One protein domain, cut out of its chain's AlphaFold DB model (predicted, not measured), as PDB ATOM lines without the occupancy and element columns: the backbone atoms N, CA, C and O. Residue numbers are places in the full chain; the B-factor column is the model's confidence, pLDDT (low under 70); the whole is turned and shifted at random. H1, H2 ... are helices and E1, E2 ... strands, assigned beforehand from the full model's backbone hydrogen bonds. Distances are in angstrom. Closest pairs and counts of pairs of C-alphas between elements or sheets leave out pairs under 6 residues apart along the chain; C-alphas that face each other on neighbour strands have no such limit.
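This is residues 3 to 83 of the 85 residues of an uncharacterized protein of Alteromonas macleodii (UniProt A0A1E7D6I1). A twisted sheet of five strands, E1 to E5, curls round one helix, H2, which packs on one face. The short helix H1 packs beside H2 and only grazes the sheet. The printed part has 81 residues, in the order H1, E1, E2, E3, E4, E5, H2; the sheet runs E1 - E2 - E3 - E4 - E5, antiparallel throughout, and the class is mixed, helices and strands. It is compact, with a radius of gyration of the C-alphas of 11.9 A and spans of 36 by 26 by 18 A.

H1, residues 3 to 7, touches H2, residues 69 to 78; their closest C-alphas, of Trp 3 and Ile 77, are 5.5 A apart. E1, residues 13 to 19, and E2, residues 22 to 31, form a hairpin, with N 15 and O 26 at 2.8 A. E3, residues 36 to 43, follows E2 in a hairpin, with N 27 and O 40 at 2.7 A. E4, residues 49 to 55, pairs with E3, with N 39 and O 52 at 2.9 A. E5, residues 61 to 64, pairs with E4, with N 53 and O 63 at 2.8 A. The five strands make a meander, each the antiparallel neighbour of the one before. H2 is on the sheet; its closest C-alpha pair with E4 is Ile 50 and Val 72, 5.9 A. Residues 80 to 81 pair antiparallel with residues 17 to 18 of E1. In H1 and H2 every O i to N i+4 pair is within hydrogen-bond range.

H1 begins at C-alpha 3 (-38.700, -5.717, 38.444). E2 is 28.2 A long, E3 23.8 A and E4 20.1 A. H2, 14.1 A long, ends at C-alpha 78 (-42.251, 1.040, 33.157).

The C-alphas farthest apart, of Gly 45 and His 58, are 38.3 A apart. The printed part has no cut, and its links between named elements are tight. Mean pLDDT of the printed part is 95.6, and no printed residue is under 70.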
ATOM      1  N   TRP A   3     -37.270  -5.395  38.389       96.75
ATOM      2  CA  TRP A   3     -38.700  -5.717  38.444       96.75
ATOM      3  C   TRP A   3     -39.217  -5.923  39.875       96.75
ATOM      4  O   TRP A   3     -40.357  -5.576  40.171       96.75
ATOM      5  N   LEU A   4     -38.389  -6.455  40.783       96.38
ATOM      6  CA  LEU A   4     -38.776  -6.692  42.175       96.38
ATOM      7  C   LEU A   4     -38.832  -5.379  42.960       96.38
ATOM      8  O   LEU A   4     -39.750  -5.167  43.749       96.38
ATOM      9  N   THR A   5     -37.874  -4.481  42.721       96.88
ATOM     10  CA  THR A   5     -37.921  -3.121  43.270       96.88
ATOM     11  C   THR A   5     -39.168  -2.395  42.777       96.88
ATOM     12  O   THR A   5     -39.868  -1.781  43.576       96.88
ATOM     13  N   ALA A   6     -39.488  -2.521  41.488       97.31
ATOM     14  CA  ALA A   6     -40.657  -1.887  40.898       97.31
ATOM     15  C   ALA A   6     -41.978  -2.458  41.445       97.31
ATOM     16  O   ALA A   6     -42.849  -1.689  41.848       97.31
ATOM     17  N   LEU A   7     -42.097  -3.784  41.585       96.94
ATOM     18  CA  LEU A   7     -43.225  -4.434  42.265       96.94
ATOM     19  C   LEU A   7     -43.448  -3.865  43.672       96.94
ATOM     20  O   LEU A   7     -44.582  -3.607  44.065       96.94
ATOM     21  N   ASN A   8     -42.371  -3.644  44.427       95.38
ATOM     22  CA  ASN A   8     -42.453  -3.132  45.792       95.38
ATOM     23  C   ASN A   8     -42.904  -1.668  45.880       95.38
ATOM     24  O   ASN A   8     -43.257  -1.230  46.973       95.38
ATOM     25  N   THR A   9     -42.938  -0.929  44.766       96.12
ATOM     26  CA  THR A   9     -43.544   0.411  44.735       96.12
ATOM     27  C   THR A   9     -45.068   0.356  44.816       96.12
ATOM     28  O   THR A   9     -45.677   1.306  45.299       96.12
ATOM     29  N   TYR A  10     -45.687  -0.757  44.403       96.44
ATOM     30  CA  TYR A  10     -47.133  -0.934  44.463       96.44
ATOM     31  C   TYR A  10     -47.617  -1.193  45.891       96.44
ATOM     32  O   TYR A  10     -47.109  -2.118  46.542       96.44
ATOM     33  N   PRO A  11     -48.621  -0.442  46.384       94.94
ATOM     34  CA  PRO A  11     -49.220  -0.725  47.680       94.94
ATOM     35  C   PRO A  11     -49.928  -2.084  47.654       94.94
ATOM     36  O   PRO A  11     -50.328  -2.586  46.603       94.94
ATOM     37  N   HIS A  12     -50.087  -2.693  48.826       94.94
ATOM     38  CA  HIS A  12     -50.964  -3.852  48.963       94.94
ATOM     39  C   HIS A  12     -52.431  -3.416  48.851       94.94
ATOM     40  O   HIS A  12     -52.802  -2.350  49.336       94.94
ATOM     41  N   GLY A  13     -53.268  -4.264  48.256       95.44
ATOM     42  CA  GLY A  13     -54.648  -3.929  47.913       95.44
ATOM     43  C   GLY A  13     -54.765  -3.387  46.490       95.44
ATOM     44  O   GLY A  13     -53.984  -3.765  45.615       95.44
ATOM     45  N   TYR A  14     -55.776  -2.547  46.266       96.88
ATOM     46  CA  TYR A  14     -56.038  -1.921  44.973       96.88
ATOM     47  C   TYR A  14     -55.275  -0.600  44.837       96.88
ATOM     48  O   TYR A  14     -55.197   0.196  45.770       96.88
ATOM     49  N   SER A  15     -54.756  -0.360  43.643       97.38
ATOM     50  CA  SER A  15     -54.187   0.902  43.188       97.38
ATOM     51  C   SER A  15     -54.463   1.060  41.699       97.38
ATOM     52  O   SER A  15     -54.953   0.138  41.049       97.38
ATOM     53  N   GLU A  16     -54.136   2.215  41.135       97.75
ATOM     54  CA  GLU A  16     -54.138   2.401  39.686       97.75
ATOM     55  C   GLU A  16     -52.733   2.703  39.184       97.75
ATOM     56  O   GLU A  16     -51.894   3.171  39.947       97.75
ATOM     57  N   ALA A  17     -52.468   2.455  37.905       97.81
ATOM     58  CA  ALA A  17     -51.196   2.774  37.265       97.81
ATOM     59  C   ALA A  17     -51.382   3.250  35.826       97.81
ATOM     60  O   ALA A  17     -52.342   2.875  35.149       97.81
ATOM     61  N   TRP A  18     -50.420   4.034  35.343       97.25
ATOM     62  CA  TRP A  18     -50.275   4.332  33.920       97.25
ATOM     63  C   TRP A  18     -49.226   3.423  33.287       97.25
ATOM     64  O   TRP A  18     -48.131   3.252  33.823       97.25
ATOM     65  N   PHE A  19     -49.555   2.876  32.120       97.19
ATOM     66  CA  PHE A  19     -48.639   2.107  31.284       97.19
ATOM     67  C   PHE A  19     -49.002   2.319  29.810       97.19
ATOM     68  O   PHE A  19     -50.154   2.122  29.424       97.19
ATOM     69  N   ASP A  20     -48.046   2.784  29.002       94.88
ATOM     70  CA  ASP A  20     -48.241   3.107  27.577       94.88
ATOM     71  C   ASP A  20     -49.486   3.969  27.292       94.88
ATOM     72  O   ASP A  20     -50.297   3.686  26.409       94.88
ATOM     73  N   GLY A  21     -49.669   5.025  28.095       94.81
ATOM     74  CA  GLY A  21     -50.791   5.961  27.964       94.81
ATOM     75  C   GLY A  21     -52.160   5.371  28.324       94.81
ATOM     76  O   GLY A  21     -53.187   5.994  28.064       94.81
ATOM     77  N   ARG A  22     -52.204   4.172  28.914       96.75
ATOM     78  CA  ARG A  22     -53.430   3.485  29.339       96.75
ATOM     79  C   ARG A  22     -53.455   3.355  30.856       96.75
ATOM     80  O   ARG A  22     -52.416   3.151  31.482       96.75
ATOM     81  N   ARG A  23     -54.653   3.455  31.434       97.44
ATOM     82  CA  ARG A  23     -54.873   3.297  32.874       97.44
ATOM     83  C   ARG A  23     -55.160   1.836  33.201       97.44
ATOM     84  O   ARG A  23     -55.962   1.201  32.513       97.44
ATOM     85  N   TYR A  24     -54.532   1.329  34.250       98.50
ATOM     86  CA  TYR A  24     -54.716  -0.024  34.760       98.50
ATOM     87  C   TYR A  24     -55.210   0.024  36.198       98.50
ATOM     88  O   TYR A  24     -54.698   0.817  36.986       98.50
ATOM     89  N   GLY A  25     -56.169  -0.834  36.531       98.12
ATOM     90  CA  GLY A  25     -56.477  -1.193  37.907       98.12
ATOM     91  C   GLY A  25     -55.510  -2.291  38.322       98.12
ATOM     92  O   GLY A  25     -55.361  -3.274  37.602       98.12
ATOM     93  N   VAL A  26     -54.813  -2.109  39.438       98.38
ATOM     94  CA  VAL A  26     -53.760  -3.007  39.910       98.38
ATOM     95  C   VAL A  26     -54.103  -3.508  41.301       98.38
ATOM     96  O   VAL A  26     -54.261  -2.725  42.231       98.38
ATOM     97  N   THR A  27     -54.158  -4.825  41.456       98.19
ATOM     98  CA  THR A  27     -54.333  -5.507  42.733       98.19
ATOM     99  C   THR A  27     -53.071  -6.281  43.083       98.19
ATOM    100  O   THR A  27     -52.673  -7.210  42.374       98.19
ATOM    101  N   ARG A  28     -52.454  -5.931  44.214       97.12
ATOM    102  CA  ARG A  28     -51.328  -6.672  44.793       97.12
ATOM    103  C   ARG A  28     -51.755  -7.284  46.119       97.12
ATOM    104  O   ARG A  28     -52.127  -6.569  47.047       97.12
ATOM    105  N   HIS A  29     -51.651  -8.600  46.247       96.06
ATOM    106  CA  HIS A  29     -52.008  -9.305  47.476       96.06
ATOM    107  C   HIS A  29     -50.849 -10.159  47.970       96.06
ATOM    108  O   HIS A  29     -50.165 -10.813  47.187       96.06
ATOM    109  N   ARG A  30     -50.634 -10.159  49.285       93.44
ATOM    110  CA  ARG A  30     -49.573 -10.925  49.932       93.44
ATOM    111  C   ARG A  30     -50.156 -12.182  50.568       93.44
ATOM    112  O   ARG A  30     -51.069 -12.105  51.376       93.44
ATOM    113  N   HIS A  31     -49.594 -13.328  50.216       90.19
ATOM    114  CA  HIS A  31     -50.019 -14.663  50.634       90.19
ATOM    115  C   HIS A  31     -48.992 -15.308  51.572       90.19
ATOM    116  O   HIS A  31     -47.850 -14.858  51.682       90.19
ATOM    117  N   VAL A  32     -49.393 -16.408  52.222       76.38
ATOM    118  CA  VAL A  32     -48.505 -17.338  52.952       76.38
ATOM    119  C   VAL A  32     -47.532 -16.611  53.894       76.38
ATOM    120  O   VAL A  32     -46.314 -16.737  53.770       76.38
ATOM    121  N   GLN A  33     -48.063 -15.782  54.799       79.69
ATOM    122  CA  GLN A  33     -47.263 -15.000  55.760       79.69
ATOM    123  C   GLN A  33     -46.155 -14.139  55.110       79.69
ATOM    124  O   GLN A  33     -45.119 -13.889  55.718       79.69
ATOM    125  N   GLY A  34     -46.338 -13.697  53.863       76.75
ATOM    126  CA  GLY A  34     -45.356 -12.884  53.141       76.75
ATOM    127  C   GLY A  34     -44.390 -13.648  52.241       76.75
ATOM    128  O   GLY A  34     -43.553 -13.015  51.608       76.75
ATOM    129  N   ARG A  35     -44.504 -14.978  52.138       89.19
ATOM    130  CA  ARG A  35     -43.606 -15.802  51.304       89.19
ATOM    131  C   ARG A  35     -43.976 -15.820  49.822       89.19
ATOM    132  O   ARG A  35     -43.145 -16.185  48.993       89.19
ATOM    133  N   ALA A  36     -45.200 -15.437  49.484       94.38
ATOM    134  CA  ALA A  36     -45.646 -15.318  48.105       94.38
ATOM    135  C   ALA A  36     -46.583 -14.125  47.947       94.38
ATOM    136  O   ALA A  36     -47.214 -13.697  48.909       94.38
ATOM    137  N   GLU A  37     -46.688 -13.588  46.740       96.06
ATOM    138  CA  GLU A  37     -47.562 -12.465  46.417       96.06
ATOM    139  C   GLU A  37     -48.176 -12.655  45.031       96.06
ATOM    140  O   GLU A  37     -47.529 -13.193  44.136       96.06
ATOM    141  N   THR A  38     -49.418 -12.218  44.850       97.31
ATOM    142  CA  THR A  38     -50.066 -12.121  43.539       97.31
ATOM    143  C   THR A  38     -50.072 -10.669  43.104       97.31
ATOM    144  O   THR A  38     -50.380  -9.778  43.902       97.31
ATOM    145  N   PHE A  39     -49.788 -10.446  41.830       98.25
ATOM    146  CA  PHE A  39     -49.906  -9.158  41.174       98.25
ATOM    147  C   PHE A  39     -50.811  -9.323  39.960       98.25
ATOM    148  O   PHE A  39     -50.538 -10.148  39.089       98.25
ATOM    149  N   TYR A  40     -51.884  -8.547  39.917       98.44
ATOM    150  CA  TYR A  40     -52.838  -8.542  38.822       98.44
ATOM    151  C   TYR A  40     -53.096  -7.102  38.406       98.44
ATOM    152  O   TYR A  40     -53.430  -6.275  39.247       98.44
ATOM    153  N   ALA A  41     -52.942  -6.801  37.125       98.38
ATOM    154  CA  ALA A  41     -53.299  -5.526  36.541       98.38
ATOM    155  C   ALA A  41     -54.217  -5.754  35.344       98.38
ATOM    156  O   ALA A  41     -53.919  -6.572  34.475       98.38
ATOM    157  N   GLU A  42     -55.303  -4.998  35.274       98.12
ATOM    158  CA  GLU A  42     -56.243  -5.022  34.159       98.12
ATOM    159  C   GLU A  42     -56.442  -3.625  33.599       98.12
ATOM    160  O   GLU A  42     -56.516  -2.635  34.332       98.12
ATOM    161  N   ARG A  43     -56.504  -3.526  32.274       98.12
ATOM    162  CA  ARG A  43     -56.714  -2.251  31.606       98.12
ATOM    163  C   ARG A  43     -58.127  -1.752  31.879       98.12
ATOM    164  O   ARG A  43     -59.109  -2.373  31.477       98.12
ATOM    165  N   LEU A  44     -58.229  -0.552  32.436       97.19
ATOM    166  CA  LEU A  44     -59.508   0.116  32.637       97.19
ATOM    167  C   LEU A  44     -60.048   0.569  31.273       97.19
ATOM    168  O   LEU A  44     -59.426   1.373  30.577       97.19
ATOM    169  N   GLY A  45     -61.188   0.002  30.867       94.38
ATOM    170  CA  GLY A  45     -61.782   0.231  29.544       94.38
ATOM    171  C   GLY A  45     -61.133  -0.574  28.409       94.38
ATOM    172  O   GLY A  45     -61.157  -0.136  27.258       94.38
ATOM    173  N   GLY A  46     -60.519  -1.724  28.703       93.94
ATOM    174  CA  GLY A  46     -59.981  -2.633  27.687       93.94
ATOM    175  C   GLY A  46     -59.940  -4.087  28.156       93.94
ATOM    176  O   GLY A  46     -60.527  -4.428  29.172       93.94
ATOM    177  N   GLN A  47     -59.253  -4.942  27.393       94.50
ATOM    178  CA  GLN A  47     -59.133  -6.386  27.670       94.50
ATOM    179  C   GLN A  47     -57.691  -6.810  27.998       94.50
ATOM    180  O   GLN A  47     -57.404  -7.997  28.115       94.50
ATOM    181  N   ASP A  48     -56.762  -5.853  28.084       97.06
ATOM    182  CA  ASP A  48     -55.360  -6.172  28.348       97.06
ATOM    183  C   ASP A  48     -55.148  -6.446  29.836       97.06
ATOM    184  O   ASP A  48     -55.635  -5.698  30.686       97.06
ATOM    185  N   VAL A  49     -54.411  -7.511  30.132       97.75
ATOM    186  CA  VAL A  49     -54.133  -7.967  31.493       97.75
ATOM    187  C   VAL A  49     -52.663  -8.334  31.663       97.75
ATOM    188  O   VAL A  49     -51.993  -8.798  30.731       97.75
ATOM    189  N   ILE A  50     -52.175  -8.121  32.882       98.25
ATOM    190  CA  ILE A  50     -50.849  -8.491  33.360       98.25
ATOM    191  C   ILE A  50     -51.050  -9.237  34.674       98.25
ATOM    192  O   ILE A  50     -51.624  -8.696  35.612       98.25
ATOM    193  N   SER A  51     -50.596 -10.484  34.755       98.31
ATOM    194  CA  SER A  51     -50.814 -11.315  35.938       98.31
ATOM    195  C   SER A  51     -49.592 -12.167  36.237       98.31
ATOM    196  O   SER A  51     -49.043 -12.823  35.344       98.31
ATOM    197  N   CYS A  52     -49.147 -12.156  37.490       98.38
ATOM    198  CA  CYS A  52     -48.071 -13.019  37.950       98.38
ATOM    199  C   CYS A  52     -48.151 -13.343  39.445       98.38
ATOM    200  O   CYS A  52     -48.719 -12.607  40.254       98.38
ATOM    201  N   ASN A  53     -47.495 -14.443  39.801       97.75
ATOM    202  CA  ASN A  53     -47.148 -14.786  41.169       97.75
ATOM    203  C   ASN A  53     -45.669 -14.492  41.404       97.75
ATOM    204  O   ASN A  53     -44.824 -14.777  40.554       97.75
ATOM    205  N   VAL A  54     -45.350 -13.985  42.586       97.06
ATOM    206  CA  VAL A  54     -43.980 -13.755  43.037       97.06
ATOM    207  C   VAL A  54     -43.732 -14.596  44.274       97.06
ATOM    208  O   VAL A  54     -44.492 -14.526  45.235       97.06
ATOM    209  N   TYR A  55     -42.670 -15.395  44.249       96.00
ATOM    210  CA  TYR A  55     -42.247 -16.222  45.374       96.00
ATOM    211  C   TYR A  55     -40.948 -15.670  45.952       96.00
ATOM    212  O   TYR A  55     -39.937 -15.553  45.251       96.00
ATOM    213  N   HIS A  56     -40.968 -15.361  47.244       93.19
ATOM    214  CA  HIS A  56     -39.819 -14.836  47.976       93.19
ATOM    215  C   HIS A  56     -38.987 -15.997  48.521       93.19
ATOM    216  O   HIS A  56     -39.134 -16.409  49.671       93.19
ATOM    217  N   THR A  57     -38.143 -16.565  47.659       92.44
ATOM    218  CA  THR A  57     -37.125 -17.561  48.038       92.44
ATOM    219  C   THR A  57     -35.739 -16.904  48.105       92.44
ATOM    220  O   THR A  57     -35.631 -15.692  47.926       92.44
ATOM    221  N   HIS A  58     -34.667 -17.676  48.328       91.62
ATOM    222  CA  HIS A  58     -33.291 -17.156  48.262       91.62
ATOM    223  C   HIS A  58     -33.014 -16.408  46.945       91.62
ATOM    224  O   HIS A  58     -32.316 -15.396  46.931       91.62
ATOM    225  N   VAL A  59     -33.607 -16.879  45.842       93.69
ATOM    226  CA  VAL A  59     -33.686 -16.139  44.580       93.69
ATOM    227  C   VAL A  59     -35.164 -15.865  44.284       93.69
ATOM    228  O   VAL A  59     -35.923 -16.809  44.051       93.69
ATOM    229  N   PRO A  60     -35.615 -14.600  44.319       95.00
ATOM    230  CA  PRO A  60     -36.997 -14.263  44.005       95.00
ATOM    231  C   PRO A  60     -37.421 -14.781  42.627       95.00
ATOM    232  O   PRO A  60     -36.729 -14.556  41.634       95.00
ATOM    233  N   LEU A  61     -38.566 -15.462  42.577       96.25
ATOM    234  CA  LEU A  61     -39.103 -16.076  41.363       96.25
ATOM    235  C   LEU A  61     -40.380 -15.355  40.933       96.25
ATOM    236  O   LEU A  61     -41.328 -15.274  41.710       96.25
ATOM    237  N   LEU A  62     -40.412 -14.896  39.683       97.25
ATOM    238  CA  LEU A  62     -41.595 -14.341  39.029       97.25
ATOM    239  C   LEU A  62     -42.198 -15.398  38.102       97.25
ATOM    240  O   LEU A  62     -41.514 -15.929  37.229       97.25
ATOM    241  N   LYS A  63     -43.483 -15.699  38.287       97.75
ATOM    242  CA  LYS A  63     -44.230 -16.689  37.509       97.75
ATOM    243  C   LYS A  63     -45.446 -16.028  36.849       97.75
ATOM    244  O   LYS A  63     -46.430 -15.787  37.546       97.75
ATOM    245  N   PRO A  64     -45.395 -15.720  35.543       97.94
ATOM    246  CA  PRO A  64     -46.535 -15.172  34.810       97.94
ATOM    247  C   PRO A  64     -47.693 -16.172  34.712       97.94
ATOM    248  O   PRO A  64     -47.466 -17.384  34.674       97.94
ATOM    249  N   CYS A  65     -48.917 -15.663  34.607       96.00
ATOM    250  CA  CYS A  65     -50.113 -16.462  34.353       96.00
ATOM    251  C   CYS A  65     -50.515 -16.303  32.885       96.00
ATOM    252  O   CYS A  65     -50.944 -15.224  32.505       96.00
ATOM    253  N   GLU A  66     -50.368 -17.343  32.060       93.06
ATOM    254  CA  GLU A  66     -50.866 -17.355  30.665       93.06
ATOM    255  C   GLU A  66     -50.274 -16.258  29.743       93.06
ATOM    256  O   GLU A  66     -50.855 -15.900  28.722       93.06
ATOM    257  N   MET A  67     -49.090 -15.725  30.076       96.44
ATOM    258  CA  MET A  67     -48.384 -14.692  29.301       96.44
ATOM    259  C   MET A  67     -46.862 -14.775  29.464       96.44
ATOM    260  O   MET A  67     -46.355 -15.533  30.291       96.44
ATOM    261  N   SER A  68     -46.112 -14.002  28.673       97.81
ATOM    262  CA  SER A  68     -44.647 -13.986  28.743       97.81
ATOM    263  C   SER A  68     -44.131 -13.250  29.985       97.81
ATOM    264  O   SER A  68     -44.730 -12.282  30.458       97.81
ATOM    265  N   ALA A  69     -42.971 -13.679  30.494       97.56
ATOM    266  CA  ALA A  69     -42.285 -12.974  31.577       97.56
ATOM    267  C   ALA A  69     -41.843 -11.569  31.154       97.56
ATOM    268  O   ALA A  69     -41.911 -10.647  31.959       97.56
ATOM    269  N   GLU A  70     -41.458 -11.401  29.888       98.25
ATOM    270  CA  GLU A  70     -41.094 -10.109  29.305       98.25
ATOM    271  C   GLU A  70     -42.231  -9.091  29.423       98.25
ATOM    272  O   GLU A  70     -42.004  -8.009  29.947       98.25
ATOM    273  N   LYS A  71     -43.471  -9.461  29.061       97.94
ATOM    274  CA  LYS A  71     -44.641  -8.578  29.196       97.94
ATOM    275  C   LYS A  71     -44.850  -8.122  30.642       97.94
ATOM    276  O   LYS A  71     -45.112  -6.949  30.897       97.94
ATOM    277  N   VAL A  72     -44.745  -9.052  31.594       98.38
ATOM    278  CA  VAL A  72     -44.920  -8.747  33.023       98.38
ATOM    279  C   VAL A  72     -43.802  -7.839  33.530       98.38
ATOM    280  O   VAL A  72     -44.069  -6.870  34.237       98.38
ATOM    281  N   ILE A  73     -42.552  -8.146  33.182       98.25
ATOM    282  CA  ILE A  73     -41.380  -7.379  33.610       98.25
ATOM    283  C   ILE A  73     -41.412  -5.972  33.009       98.25
ATOM    284  O   ILE A  73     -41.184  -5.014  33.745       98.25
ATOM    285  N   ASP A  74     -41.752  -5.838  31.727       98.44
ATOM    286  CA  ASP A  74     -41.883  -4.548  31.048       98.44
ATOM    287  C   ASP A  74     -42.932  -3.667  31.736       98.44
ATOM    288  O   ASP A  74     -42.649  -2.521  32.098       98.44
ATOM    289  N   PHE A  75     -44.103  -4.244  32.035       98.44
ATOM    290  CA  PHE A  75     -45.134  -3.560  32.808       98.44
ATOM    291  C   PHE A  75     -44.604  -3.112  34.169       98.44
ATOM    292  O   PHE A  75     -44.694  -1.930  34.492       98.44
ATOM    293  N   LEU A  76     -44.033  -4.018  34.970       98.12
ATOM    294  CA  LEU A  76     -43.535  -3.687  36.310       98.12
ATOM    295  C   LEU A  76     -42.496  -2.562  36.262       98.12
ATOM    296  O   LEU A  76     -42.581  -1.621  37.044       98.12
ATOM    297  N   ILE A  77     -41.540  -2.627  35.335       98.06
ATOM    298  CA  ILE A  77     -40.442  -1.660  35.246       98.06
ATOM    299  C   ILE A  77     -40.933  -0.282  34.790       98.06
ATOM    300  O   ILE A  77     -40.497   0.723  35.358       98.06
ATOM    301  N   ARG A  78     -41.845  -0.217  33.813       98.19
ATOM    302  CA  ARG A  78     -42.251   1.040  33.157       98.19
ATOM    303  C   ARG A  78     -43.508   1.684  33.741       98.19
ATOM    304  O   ARG A  78     -43.765   2.851  33.461       98.19
ATOM    305  N   SER A  79     -44.281   0.962  34.547       97.19
ATOM    306  CA  SER A  79     -45.469   1.496  35.228       97.19
ATOM    307  C   SER A  79     -45.170   1.903  36.670       97.19
ATOM    308  O   SER A  79     -44.256   1.380  37.312       97.19
ATOM    309  N   ARG A  80     -45.953   2.834  37.213       94.12
ATOM    310  CA  ARG A  80     -45.913   3.203  38.635       94.12
ATOM    311  C   ARG A  80     -47.331   3.414  39.164       94.12
ATOM    312  O   ARG A  80     -48.192   3.832  38.381       94.12
ATOM    313  N   PRO A  81     -47.566   3.176  40.466       95.50
ATOM    314  CA  PRO A  81     -48.834   3.513  41.093       95.50
ATOM    315  C   PRO A  81     -49.127   5.007  40.974       95.50
ATOM    316  O   PRO A  81     -48.242   5.846  41.145       95.50
ATOM    317  N   ILE A  82     -50.385   5.332  40.719       94.88
ATOM    318  CA  ILE A  82     -50.920   6.678  40.834       94.88
ATOM    319  C   ILE A  82     -51.168   6.919  42.321       94.88
ATOM    320  O   ILE A  82     -52.061   6.318  42.915       94.88
ATOM    321  N   THR A  83     -50.368   7.787  42.929       81.69
ATOM    322  CA  THR A  83     -50.622   8.255  44.292       81.69
ATOM    323  C   THR A  83     -51.621   9.401  44.217       81.69
ATOM    324  O   THR A  83     -51.294  10.475  43.712       81.69
TER     325      THR A  83